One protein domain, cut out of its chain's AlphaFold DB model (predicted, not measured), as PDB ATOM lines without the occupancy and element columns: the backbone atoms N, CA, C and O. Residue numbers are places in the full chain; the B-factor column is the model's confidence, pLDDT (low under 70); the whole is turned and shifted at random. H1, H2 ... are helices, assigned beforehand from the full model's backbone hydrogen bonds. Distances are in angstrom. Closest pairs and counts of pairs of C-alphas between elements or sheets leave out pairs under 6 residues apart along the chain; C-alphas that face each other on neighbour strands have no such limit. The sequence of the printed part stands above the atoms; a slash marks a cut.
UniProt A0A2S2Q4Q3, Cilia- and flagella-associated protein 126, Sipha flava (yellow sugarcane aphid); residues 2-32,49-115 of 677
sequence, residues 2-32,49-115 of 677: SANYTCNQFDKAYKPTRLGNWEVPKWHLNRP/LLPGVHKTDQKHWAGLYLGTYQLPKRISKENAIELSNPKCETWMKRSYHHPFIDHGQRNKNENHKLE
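This is residues 2 to 32 and 49 to 115 of the 677 residues of the protein "Cilia- and flagella-associated protein 126" of Sipha flava (yellow sugarcane aphid) (UniProt A0A2S2Q4Q3). Little regular structure: residues 2 to 32 make a wide open loop, and after a cut residues 49 to 76 wind to a turn, from which the chain folds back through three short helices strung out one after another. The last helix, H3, makes one end of the length, and its residues 104 to 115 stick out. The printed part has 98 residues, with named helices H1, H2 and H3 in that order and no named strand; the class is all helix, with 29 residues in named elements. It is extended, radius of gyration of the C-alphas 20.3 A, and flat, 65 by 41 by 21 A.

H1, residues 77 to 84, H2, residues 88 to 95, and H3, residues 103 to 115, are apart from one another. A tight link of 3 residues joins H1 to H2, and a short link of 7 joins H2 to H3. In H1 and H2 every O i to N i+4 pair is within hydrogen-bond range; in H3, 8 of 9 are.

H1 begins at C-alpha 77 (166.985, 136.106, 182.101) and measures 10.3 A, H2 10.9 A. H3, 18.6 A, ends at C-alpha 115 (198.444, 180.865, 160.478).

The C-alphas farthest apart, Gly 20 and Glu 115, are 66.7 A apart. Residues 33 to 48 are not printed; C-alphas 32 and 49 are 23.6 A apart. pLDDT is under 70 at residues 30, 57 to 66, 68 and 86 to 115.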
ATOM      1  N   SER A   2     163.415 159.793 187.023       77.19
ATOM      2  CA  SER A   2     163.822 159.596 188.422       77.19
ATOM      3  C   SER A   2     165.147 158.825 188.518       77.19
ATOM      4  O   SER A   2     165.577 158.198 187.549       77.19
ATOM      5  N   ALA A   3     165.790 158.873 189.689       79.38
ATOM      6  CA  ALA A   3     166.980 158.094 190.020       79.38
ATOM      7  C   ALA A   3     166.866 157.551 191.452       79.38
ATOM      8  O   ALA A   3     166.420 158.268 192.347       79.38
ATOM      9  N   ASN A   4     167.295 156.304 191.660       85.12
ATOM     10  CA  ASN A   4     167.308 155.651 192.968       85.12
ATOM     11  C   ASN A   4     168.739 155.663 193.524       85.12
ATOM     12  O   ASN A   4     169.663 155.222 192.838       85.12
ATOM     13  N   TYR A   5     168.910 156.127 194.762       85.38
ATOM     14  CA  TYR A   5     170.196 156.186 195.464       85.38
ATOM     15  C   TYR A   5     170.177 155.293 196.709       85.38
ATOM     16  O   TYR A   5     169.135 155.149 197.344       85.38
ATOM     17  N   THR A   6     171.333 154.749 197.097       85.12
ATOM     18  CA  THR A   6     171.490 153.945 198.317       85.12
ATOM     19  C   THR A   6     171.156 154.748 199.574       85.12
ATOM     20  O   THR A   6     171.877 155.678 199.945       85.12
ATOM     21  N   CYS A   7     170.111 154.323 200.275       86.50
ATOM     22  CA  CYS A   7     169.743 154.723 201.630       86.50
ATOM     23  C   CYS A   7     170.529 153.927 202.707       86.50
ATOM     24  O   CYS A   7     170.268 154.040 203.906       86.50
ATOM     25  N   ASN A   8     171.516 153.125 202.291       87.50
ATOM     26  CA  ASN A   8     172.428 152.295 203.083       87.50
ATOM     27  C   ASN A   8     171.711 151.259 203.964       87.50
ATOM     28  O   ASN A   8     171.587 150.089 203.604       87.50
ATOM     29  N   GLN A   9     171.231 151.678 205.137       90.94
ATOM     30  CA  GLN A   9     170.578 150.797 206.110       90.94
ATOM     31  C   GLN A   9     169.225 150.291 205.586       90.94
ATOM     32  O   GLN A   9     168.878 149.123 205.776       90.94
ATOM     33  N   PHE A  10     168.489 151.149 204.872       90.25
ATOM     34  CA  PHE A  10     167.137 150.854 204.389       90.25
ATOM     35  C   PHE A  10     167.093 150.199 203.000       90.25
ATOM     36  O   PHE A  10     166.050 149.669 202.620       90.25
ATOM     37  N   ASP A  11     168.211 150.125 202.269       90.56
ATOM     38  CA  ASP A  11     168.274 149.486 200.938       90.56
ATOM     39  C   ASP A  11     167.856 148.014 200.973       90.56
ATOM     40  O   ASP A  11     167.295 147.483 200.017       90.56
ATOM     41  N   LYS A  12     168.069 147.347 202.115       91.88
ATOM     42  CA  LYS A  12     167.596 145.979 202.349       91.88
ATOM     43  C   LYS A  12     166.072 145.846 202.321       91.88
ATOM     44  O   LYS A  12     165.616 144.717 202.180       91.88
ATOM     45  N   ALA A  13     165.296 146.917 202.503       92.62
ATOM     46  CA  ALA A  13     163.832 146.908 202.438       92.62
ATOM     47  C   ALA A  13     163.317 147.213 201.024       92.62
ATOM     48  O   ALA A  13     162.459 146.491 200.531       92.62
ATOM     49  N   TYR A  14     163.909 148.201 200.346       90.81
ATOM     50  CA  TYR A  14     163.523 148.633 198.994       90.81
ATOM     51  C   TYR A  14     164.076 147.753 197.857       90.81
ATOM     52  O   TYR A  14     164.035 148.146 196.691       90.81
ATOM     53  N   LYS A  15     164.584 146.549 198.160       89.19
ATOM     54  CA  LYS A  15     164.956 145.582 197.119       89.19
ATOM     55  C   LYS A  15     163.703 145.154 196.333       89.19
ATOM     56  O   LYS A  15     162.734 144.764 196.982       89.19
ATOM     57  N   PRO A  16     163.736 145.122 194.987       90.38
ATOM     58  CA  PRO A  16     162.604 144.735 194.133       90.38
ATOM     59  C   PRO A  16     161.876 143.471 194.607       90.38
ATOM     60  O   PRO A  16     160.673 143.507 194.854       90.38
ATOM     61  N   THR A  17     162.630 142.407 194.901       90.31
ATOM     62  CA  THR A  17     162.108 141.112 195.369       90.31
ATOM     63  C   THR A  17     161.381 141.159 196.717       90.31
ATOM     64  O   THR A  17     160.608 140.259 197.025       90.31
ATOM     65  N   ARG A  18     161.591 142.199 197.536       92.94
ATOM     66  CA  ARG A  18     160.838 142.441 198.782       92.94
ATOM     67  C   ARG A  18     159.634 143.358 198.599       92.94
ATOM     68  O   ARG A  18     158.762 143.368 199.460       92.94
ATOM     69  N   LEU A  19     159.588 144.097 197.494       92.81
ATOM     70  CA  LEU A  19     158.430 144.874 197.051       92.81
ATOM     71  C   LEU A  19     157.469 144.026 196.192       92.81
ATOM     72  O   LEU A  19     156.516 144.559 195.639       92.81
ATOM     73  N   GLY A  20     157.732 142.718 196.052       92.75
ATOM     74  CA  GLY A  20     156.970 141.807 195.195       92.75
ATOM     75  C   GLY A  20     157.299 141.912 193.702       92.75
ATOM     76  O   GLY A  20     156.691 141.199 192.910       92.75
ATOM     77  N   ASN A  21     158.259 142.755 193.305       92.56
ATOM     78  CA  ASN A  21     158.707 142.839 191.918       92.56
ATOM     79  C   ASN A  21     159.770 141.754 191.640       92.56
ATOM     80  O   ASN A  21     160.856 141.756 192.230       92.56
ATOM     81  N   TRP A  22     159.426 140.839 190.730       88.38
ATOM     82  CA  TRP A  22     160.257 139.724 190.257       88.38
ATOM     83  C   TRP A  22     160.789 139.917 188.825       88.38
ATOM     84  O   TRP A  22     161.467 139.035 188.298       88.38
ATOM     85  N   GLU A  23     160.501 141.060 188.202       89.00
ATOM     86  CA  GLU A  23     161.064 141.480 186.921       89.00
ATOM     87  C   GLU A  23     162.578 141.727 187.048       89.00
ATOM     88  O   GLU A  23     163.135 141.850 188.145       89.00
ATOM     89  N   VAL A  24     163.264 141.857 185.911       87.56
ATOM     90  CA  VAL A  24     164.658 142.311 185.916       87.56
ATOM     91  C   VAL A  24     164.704 143.786 186.334       87.56
ATOM     92  O   VAL A  24     164.127 144.636 185.652       87.56
ATOM     93  N   PRO A  25     165.378 144.128 187.444       83.00
ATOM     94  CA  PRO A  25     165.292 145.468 187.992       83.00
ATOM     95  C   PRO A  25     166.109 146.455 187.167       83.00
ATOM     96  O   PRO A  25     167.304 146.270 186.942       83.00
ATOM     97  N   LYS A  26     165.463 147.555 186.774       81.75
ATOM     98  CA  LYS A  26     166.101 148.652 186.043       81.75
ATOM     99  C   LYS A  26     167.356 149.140 186.767       81.75
ATOM    100  O   LYS A  26     167.279 149.607 187.905       81.75
ATOM    101  N   TRP A  27     168.495 149.086 186.078       81.44
ATOM    102  CA  TRP A  27     169.774 149.518 186.628       81.44
ATOM    103  C   TRP A  27     169.749 150.986 187.072       81.44
ATOM    104  O   TRP A  27     169.205 151.861 186.390       81.44
ATOM    105  N   HIS A  28     170.391 151.267 188.204       76.12
ATOM    106  CA  HIS A  28     170.596 152.613 188.722       76.12
ATOM    107  C   HIS A  28     171.985 152.755 189.358       76.12
ATOM    108  O   HIS A  28     172.590 151.788 189.823       76.12
ATOM    109  N   LEU A  29     172.493 153.989 189.404       75.25
ATOM    110  CA  LEU A  29     173.726 154.309 190.118       75.25
ATOM    111  C   LEU A  29     173.497 154.158 191.623       75.25
ATOM    112  O   LEU A  29     172.850 155.007 192.228       75.25
ATOM    113  N   ASN A  30     174.066 153.109 192.223       69.31
ATOM    114  CA  ASN A  30     173.951 152.851 193.661       69.31
ATOM    115  C   ASN A  30     174.302 154.097 194.494       69.31
ATOM    116  O   ASN A  30     173.474 154.584 195.257       69.31
ATOM    117  N   ARG A  31     175.500 154.663 194.307       76.25
ATOM    118  CA  ARG A  31     175.977 155.817 195.081       76.25
ATOM    119  C   ARG A  31     176.044 157.081 194.211       76.25
ATOM    120  O   ARG A  31     176.631 157.017 193.128       76.25
ATOM    121  N   PRO A  32     175.521 158.239 194.661       76.94
ATOM    122  CA  PRO A  32     175.769 159.506 193.981       76.94
ATOM    123  C   PRO A  32     177.268 159.843 194.023       76.94
ATOM    124  O   PRO A  32     177.915 159.701 195.064       76.94
ATOM    125  N   LEU A  49     166.955 173.750 176.479       91.94
ATOM    126  CA  LEU A  49     168.409 173.726 176.680       91.94
ATOM    127  C   LEU A  49     169.109 174.821 175.860       91.94
ATOM    128  O   LEU A  49     168.805 174.994 174.677       91.94
ATOM    129  N   LEU A  50     170.060 175.515 176.491       92.38
ATOM    130  CA  LEU A  50     170.818 176.621 175.899       92.38
ATOM    131  C   LEU A  50     171.671 176.148 174.698       92.38
ATOM    132  O   LEU A  50     172.135 175.002 174.693       92.38
ATOM    133  N   PRO A  51     171.921 177.007 173.688       90.56
ATOM    134  CA  PRO A  51     172.850 176.686 172.603       90.56
ATOM    135  C   PRO A  51     174.242 176.353 173.168       90.56
ATOM    136  O   PRO A  51     174.664 176.922 174.170       90.56
ATOM    137  N   GLY A  52     174.934 175.384 172.563       86.94
ATOM    138  CA  GLY A  52     176.207 174.840 173.066       86.94
ATOM    139  C   GLY A  52     176.067 173.718 174.109       86.94
ATOM    140  O   GLY A  52     176.960 172.871 174.220       86.94
ATOM    141  N   VAL A  53     174.932 173.614 174.820       88.44
ATOM    142  CA  VAL A  53     174.661 172.452 175.684       88.44
ATOM    143  C   VAL A  53     174.453 171.219 174.811       88.44
ATOM    144  O   VAL A  53     173.474 171.119 174.070       88.44
ATOM    145  N   HIS A  54     175.373 170.261 174.919       80.81
ATOM    146  CA  HIS A  54     175.314 169.014 174.170       80.81
ATOM    147  C   HIS A  54     174.093 168.193 174.602       80.81
ATOM    148  O   HIS A  54     174.068 167.560 175.661       80.81
ATOM    149  N   LYS A  55     173.069 168.192 173.750       78.75
ATOM    150  CA  LYS A  55     172.008 167.185 173.767       78.75
ATOM    151  C   LYS A  55     172.648 165.858 173.352       78.75
ATOM    152  O   LYS A  55     173.516 165.850 172.488       78.75
ATOM    153  N   THR A  56     172.205 164.725 173.899       70.06
ATOM    154  CA  THR A  56     172.347 163.492 173.110       70.06
ATOM    155  C   THR A  56     171.379 163.587 171.948       70.06
ATOM    156  O   THR A  56     170.179 163.723 172.195       70.06
ATOM    157  N   ASP A  57     171.902 163.496 170.728       63.25
ATOM    158  CA  ASP A  57     171.149 163.394 169.479       63.25
ATOM    159  C   ASP A  57     169.945 162.456 169.599       63.25
ATOM    160  O   ASP A  57     169.989 161.440 170.301       63.25
ATOM    161  N   GLN A  58     168.902 162.717 168.813       57.00
ATOM    162  CA  GLN A  58     167.748 161.817 168.700       57.00
ATOM    163  C   GLN A  58     168.154 160.417 168.193       57.00
ATOM    164  O   GLN A  58     167.494 159.432 168.518       57.00
ATOM    165  N   LYS A  59     169.316 160.288 167.529       52.97
ATOM    166  CA  LYS A  59     169.973 159.003 167.221       52.97
ATOM    167  C   LYS A  59     170.216 158.126 168.462       52.97
ATOM    168  O   LYS A  59     170.205 156.906 168.354       52.97
ATOM    169  N   HIS A  60     170.363 158.702 169.659       52.12
ATOM    170  CA  HIS A  60     170.484 157.932 170.904       52.12
ATOM    171  C   HIS A  60     169.144 157.411 171.449       52.12
ATOM    172  O   HIS A  60     169.164 156.543 172.322       52.12
ATOM    173  N   TRP A  61     167.989 157.862 170.940       52.97
ATOM    174  CA  TRP A  61     166.731 157.133 171.146       52.97
ATOM    175  C   TRP A  61     166.783 155.786 170.417       52.97
ATOM    176  O   TRP A  61     166.523 154.762 171.042       52.97
ATOM    177  N   ALA A  62     167.274 155.760 169.173       45.06
ATOM    178  CA  ALA A  62     167.516 154.533 168.401       45.06
ATOM    179  C   ALA A  62     168.643 153.630 168.964       45.06
ATOM    180  O   ALA A  62     168.874 152.539 168.456       45.06
ATOM    181  N   GLY A  63     169.334 154.046 170.037       49.50
ATOM    182  CA  GLY A  63     170.259 153.195 170.799       49.50
ATOM    183  C   GLY A  63     169.619 152.464 171.993       49.50
ATOM    184  O   GLY A  63     170.170 151.462 172.461       49.50
ATOM    185  N   LEU A  64     168.476 152.956 172.492       57.50
ATOM    186  CA  LEU A  64     167.673 152.311 173.544       57.50
ATOM    187  C   LEU A  64     166.440 151.600 172.969       57.50
ATOM    188  O   LEU A  64     166.039 150.569 173.500       57.50
ATOM    189  N   TYR A  65     165.853 152.136 171.899       60.66
ATOM    190  CA  TYR A  65     164.736 151.522 171.197       60.66
ATOM    191  C   TYR A  65     165.254 150.446 170.239       60.66
ATOM    192  O   TYR A  65     165.538 150.717 169.074       60.66
ATOM    193  N   LEU A  66     165.389 149.222 170.747       65.56
ATOM    194  CA  LEU A  66     165.416 148.039 169.893       65.56
ATOM    195  C   LEU A  66     164.020 147.867 169.294       65.56
ATOM    196  O   LEU A  66     163.033 147.831 170.028       65.56
ATOM    197  N   GLY A  67     163.935 147.777 167.969       71.00
ATOM    198  CA  GLY A  67     162.677 147.462 167.299       71.00
ATOM    199  C   GLY A  67     162.181 146.065 167.684       71.00
ATOM    200  O   GLY A  67     162.974 145.199 168.047       71.00
ATOM    201  N   THR A  68     160.878 145.813 167.548       65.75
ATOM    202  CA  THR A  68     160.243 144.529 167.908       65.75
ATOM    203  C   THR A  68     160.941 143.315 167.276       65.75
ATOM    204  O   THR A  68     161.063 142.272 167.907       65.75
ATOM    205  N   TYR A  69     161.470 143.479 166.059       74.38
ATOM    206  CA  TYR A  69     162.197 142.454 165.296       74.38
ATOM    207  C   TYR A  69     163.697 142.329 165.638       74.38
ATOM    208  O   TYR A  69     164.364 141.434 165.131       74.38
ATOM    209  N   GLN A  70     164.238 143.223 166.471       76.56
ATOM    210  CA  GLN A  70     165.637 143.225 166.934       76.56
ATOM    211  C   GLN A  70     165.792 142.613 168.338       76.56
ATOM    212  O   GLN A  70     166.908 142.462 168.832       76.56
ATOM    213  N   LEU A  71     164.680 142.276 168.997       81.19
ATOM    214  CA  LEU A  71     164.678 141.533 170.252       81.19
ATOM    215  C   LEU A  71     164.961 140.041 169.991       81.19
ATOM    216  O   LEU A  71     164.476 139.491 168.998       81.19
ATOM    217  N   PRO A  72     165.695 139.344 170.879       81.50
ATOM    218  CA  PRO A  72     165.860 137.897 170.780       81.50
ATOM    219  C   PRO A  72     164.508 137.172 170.784       81.50
ATOM    220  O   PRO A  72     163.654 137.466 171.621       81.50
ATOM    221  N   LYS A  73     164.343 136.160 169.914       82.81
ATOM    222  CA  LYS A  73     163.103 135.357 169.773       82.81
ATOM    223  C   LYS A  73     162.581 134.762 171.093       82.81
ATOM    224  O   LYS A  73     161.411 134.407 171.186       82.81
ATOM    225  N   ARG A  74     163.446 134.625 172.105       85.06
ATOM    226  CA  ARG A  74     163.087 134.307 173.492       85.06
ATOM    227  C   ARG A  74     163.854 135.246 174.422       85.06
ATOM    228  O   ARG A  74     165.082 135.330 174.353       85.06
ATOM    229  N   ILE A  75     163.138 135.925 175.314       83.38
ATOM    230  CA  ILE A  75     163.740 136.770 176.349       83.38
ATOM    231  C   ILE A  75     164.189 135.853 177.496       83.38
ATOM    232  O   ILE A  75     163.394 135.497 178.364       83.38
ATOM    233  N   SER A  76     165.455 135.422 177.476       87.38
ATOM    234  CA  SER A  76     166.072 134.759 178.631       87.38
ATOM    235  C   SER A  76     166.323 135.768 179.758       87.38
ATOM    236  O   SER A  76     166.308 136.985 179.550       87.38
ATOM    237  N   LYS A  77     166.600 135.264 180.964       84.44
ATOM    238  CA  LYS A  77     166.985 136.106 182.101       84.44
ATOM    239  C   LYS A  77     168.307 136.839 181.847       84.44
ATOM    240  O   LYS A  77     168.408 138.005 182.222       84.44
ATOM    241  N   GLU A  78     169.287 136.198 181.200       85.62
ATOM    242  CA  GLU A  78     170.533 136.868 180.798       85.62
ATOM    243  C   GLU A  78     170.260 137.986 179.788       85.62
ATOM    244  O   GLU A  78     170.654 139.122 180.040       85.62
ATOM    245  N   ASN A  79     169.502 137.703 178.721       85.44
ATOM    246  CA  ASN A  79     169.140 138.691 177.700       85.44
ATOM    247  C   ASN A  79     168.421 139.889 178.342       85.44
ATOM    248  O   ASN A  79     168.744 141.038 178.064       85.44
ATOM    249  N   ALA A  80     167.467 139.644 179.244       84.12
ATOM    250  CA  ALA A  80     166.767 140.707 179.960       84.12
ATOM    251  C   ALA A  80     167.702 141.527 180.871       84.12
ATOM    252  O   ALA A  80     167.561 142.747 180.941       84.12
ATOM    253  N   ILE A  81     168.683 140.896 181.532       83.50
ATOM    254  CA  ILE A  81     169.715 141.592 182.317       83.50
ATOM    255  C   ILE A  81     170.591 142.458 181.407       83.50
ATOM    256  O   ILE A  81     170.741 143.646 181.688       83.50
ATOM    257  N   GLU A  82     171.106 141.918 180.303       84.12
ATOM    258  CA  GLU A  82     171.920 142.655 179.330       84.12
ATOM    259  C   GLU A  82     171.171 143.863 178.747       84.12
ATOM    260  O   GLU A  82     171.699 144.974 178.733       84.12
ATOM    261  N   LEU A  83     169.906 143.678 178.361       81.12
ATOM    262  CA  LEU A  83     169.040 144.739 177.845       81.12
ATOM    263  C   LEU A  83     168.666 145.790 178.908       81.12
ATOM    264  O   LEU A  83     168.460 146.956 178.568       81.12
ATOM    265  N   SER A  84     168.585 145.402 180.186       80.19
ATOM    266  CA  SER A  84     168.326 146.322 181.309       80.19
ATOM    267  C   SER A  84     169.564 147.099 181.769       80.19
ATOM    268  O   SER A  84     169.437 148.157 182.400       80.19
ATOM    269  N   ASN A  85     170.758 146.573 181.477       75.50
ATOM    270  CA  ASN A  85     172.021 147.193 181.832       75.50
ATOM    271  C   ASN A  85     172.237 148.474 181.013       75.50
ATOM    272  O   ASN A  85     171.821 148.588 179.856       75.50
ATOM    273  N   PRO A  86     172.908 149.483 181.584       68.12
ATOM    274  CA  PRO A  86     173.167 150.707 180.861       68.12
ATOM    275  C   PRO A  86     174.226 150.419 179.796       68.12
ATOM    276  O   PRO A  86     175.323 149.969 180.116       68.12
ATOM    277  N   LYS A  87     173.950 150.750 178.529       66.31
ATOM    278  CA  LYS A  87     174.979 150.762 177.476       66.31
ATOM    279  C   LYS A  87     176.034 151.812 177.858       66.31
ATOM    280  O   LYS A  87     175.816 153.019 177.685       66.31
ATOM    281  N   CYS A  88     177.110 151.338 178.503       52.59
ATOM    282  CA  CYS A  88     177.862 152.083 179.525       52.59
ATOM    283  C   CYS A  88     178.423 153.424 179.051       52.59
ATOM    284  O   CYS A  88     178.489 154.400 179.797       52.59
ATOM    285  N   GLU A  89     178.787 153.477 177.781       52.81
ATOM    286  CA  GLU A  89     179.438 154.614 177.164       52.81
ATOM    287  C   GLU A  89     178.555 155.875 177.133       52.81
ATOM    288  O   GLU A  89     179.036 156.979 177.387       52.81
ATOM    289  N   THR A  90     177.242 155.729 176.911       54.97
ATOM    290  CA  THR A  90     176.334 156.884 176.771       54.97
ATOM    291  C   THR A  90     176.042 157.585 178.097       54.97
ATOM    292  O   THR A  90     176.028 158.815 178.155       54.97
ATOM    293  N   TRP A  91     175.819 156.838 179.186       53.22
ATOM    294  CA  TRP A  91     175.554 157.446 180.495       53.22
ATOM    295  C   TRP A  91     176.825 158.036 181.098       53.22
ATOM    296  O   TRP A  91     176.763 159.095 181.723       53.22
ATOM    297  N   MET A  92     177.979 157.387 180.898       53.88
ATOM    298  CA  MET A  92     179.211 157.865 181.503       53.88
ATOM    299  C   MET A  92     179.680 159.154 180.819       53.88
ATOM    300  O   MET A  92     179.948 160.120 181.534       53.88
ATOM    301  N   LYS A  93     179.627 159.226 179.475       56.62
ATOM    302  CA  LYS A  93     179.868 160.460 178.696       56.62
ATOM    303  C   LYS A  93     178.893 161.592 179.061       56.62
ATOM    304  O   LYS A  93     179.333 162.721 179.221       56.62
ATOM    305  N   ARG A  94     177.606 161.297 179.318       53.97
ATOM    306  CA  ARG A  94     176.637 162.271 179.886       53.97
ATOM    307  C   ARG A  94     176.974 162.729 181.316       53.97
ATOM    308  O   ARG A  94     176.531 163.797 181.720       53.97
ATOM    309  N   SER A  95     177.672 161.907 182.108       52.78
ATOM    310  CA  SER A  95     177.984 162.196 183.521       52.78
ATOM    311  C   SER A  95     179.263 163.008 183.722       52.78
ATOM    312  O   SER A  95     179.450 163.594 184.789       52.78
ATOM    313  N   TYR A  96     180.144 163.038 182.722       52.16
ATOM    314  CA  TYR A  96     181.247 163.985 182.690       52.16
ATOM    315  C   TYR A  96     180.721 165.345 182.239       52.16
ATOM    316  O   TYR A  96     180.042 165.458 181.219       52.16
ATOM    317  N   HIS A  97     181.071 166.397 182.981       50.47
ATOM    318  CA  HIS A  97     180.998 167.750 182.447       50.47
ATOM    319  C   HIS A  97     181.978 167.837 181.273       50.47
ATOM    320  O   HIS A  97     183.164 168.092 181.478       50.47
ATOM    321  N   HIS A  98     181.485 167.667 180.042       53.12
ATOM    322  CA  HIS A  98     182.170 168.271 178.908       53.12
ATOM    323  C   HIS A  98     182.305 169.771 179.215       53.12
ATOM    324  O   HIS A  98     181.305 170.397 179.596       53.12
ATOM    325  N   PRO A  99     183.516 170.353 179.119       49.34
ATOM    326  CA  PRO A  99     183.658 171.792 179.235       49.34
ATOM    327  C   PRO A  99     182.776 172.428 178.164       49.34
ATOM    328  O   PRO A  99     182.732 171.960 177.026       49.34
ATOM    329  N   PHE A 100     182.036 173.465 178.548       47.38
ATOM    330  CA  PHE A 100     181.218 174.218 177.607       47.38
ATOM    331  C   PHE A 100     182.166 174.787 176.547       47.38
ATOM    332  O   PHE A 100     183.032 175.593 176.889       47.38
ATOM    333  N   ILE A 101     182.071 174.295 175.307       51.44
ATOM    334  CA  ILE A 101     182.965 174.709 174.223       51.44
ATOM    335  C   ILE A 101     182.544 176.116 173.827       51.44
ATOM    336  O   ILE A 101     181.643 176.318 173.018       51.44
ATOM    337  N   ASP A 102     183.180 177.085 174.468       46.94
ATOM    338  CA  ASP A 102     182.977 178.490 174.195       46.94
ATOM    339  C   ASP A 102     183.454 178.770 172.765       46.94
ATOM    340  O   ASP A 102     184.640 178.627 172.450       46.94
ATOM    341  N   HIS A 103     182.527 179.084 171.856       52.81
ATOM    342  CA  HIS A 103     182.828 179.138 170.421       52.81
ATOM    343  C   HIS A 103     183.899 180.200 170.096       52.81
ATOM    344  O   HIS A 103     184.683 180.016 169.164       52.81
ATOM    345  N   GLY A 104     184.033 181.242 170.928       53.03
ATOM    346  CA  GLY A 104     185.112 182.233 170.833       53.03
ATOM    347  C   GLY A 104     186.524 181.691 171.119       53.03
ATOM    348  O   GLY A 104     187.501 182.294 170.680       53.03
ATOM    349  N   GLN A 105     186.665 180.550 171.805       51.97
ATOM    350  CA  GLN A 105     187.952 179.855 171.981       51.97
ATOM    351  C   GLN A 105     188.299 178.999 170.757       51.97
ATOM    352  O   GLN A 105     189.461 178.924 170.354       51.97
ATOM    353  N   ARG A 106     187.294 178.380 170.123       49.22
ATOM    354  CA  ARG A 106     187.506 177.520 168.951       49.22
ATOM    355  C   ARG A 106     188.074 178.306 167.767       49.22
ATOM    356  O   ARG A 106     189.067 177.878 167.187       49.22
ATOM    357  N   ASN A 107     187.521 179.486 167.485       52.03
ATOM    358  CA  ASN A 107     187.997 180.339 166.391       52.03
ATOM    359  C   ASN A 107     189.454 180.799 166.596       52.03
ATOM    360  O   ASN A 107     190.198 180.902 165.629       52.03
ATOM    361  N   LYS A 108     189.907 181.008 167.844       53.06
ATOM    362  CA  LYS A 108     191.317 181.334 168.132       53.06
ATOM    363  C   LYS A 108     192.256 180.175 167.791       53.06
ATOM    364  O   LYS A 108     193.290 180.394 167.165       53.06
ATOM    365  N   ASN A 109     191.880 178.948 168.149       51.72
ATOM    366  CA  ASN A 109     192.690 177.762 167.866       51.72
ATOM    367  C   ASN A 109     192.693 177.378 166.378       51.72
ATOM    368  O   ASN A 109     193.715 176.905 165.887       51.72
ATOM    369  N   GLU A 110     191.591 177.587 165.651       55.72
ATOM    370  CA  GLU A 110     191.558 177.340 164.204       55.72
ATOM    371  C   GLU A 110     192.306 178.440 163.424       55.72
ATOM    372  O   GLU A 110     193.097 178.100 162.543       55.72
ATOM    373  N   ASN A 111     192.226 179.717 163.830       54.53
ATOM    374  CA  ASN A 111     193.073 180.787 163.277       54.53
ATOM    375  C   ASN A 111     194.571 180.505 163.489       54.53
ATOM    376  O   ASN A 111     195.330 180.490 162.525       54.53
ATOM    377  N   HIS A 112     194.996 180.186 164.716       56.88
ATOM    378  CA  HIS A 112     196.401 179.870 165.029       56.88
ATOM    379  C   HIS A 112     196.887 178.550 164.382       56.88
ATOM    380  O   HIS A 112     198.089 178.293 164.303       56.88
ATOM    381  N   LYS A 113     195.973 177.704 163.881       61.09
ATOM    382  CA  LYS A 113     196.308 176.539 163.045       61.09
ATOM    383  C   LYS A 113     196.464 176.922 161.568       61.09
ATOM    384  O   LYS A 113     197.410 176.463 160.937       61.09
ATOM    385  N   LEU A 114     195.585 177.773 161.036       57.81
ATOM    386  CA  LEU A 114     195.671 178.308 159.670       57.81
ATOM    387  C   LEU A 114     196.915 179.189 159.476       57.81
ATOM    388  O   LEU A 114     197.611 179.063 158.474       57.81
ATOM    389  N   GLU A 115     197.248 180.016 160.463       58.22
ATOM    390  CA  GLU A 115     198.444 180.865 160.478       58.22
ATOM    391  C   GLU A 115     199.743 180.040 160.438       58.22
ATOM    392  O   GLU A 115     200.673 180.372 159.704       58.22
TER     393      GLU A 115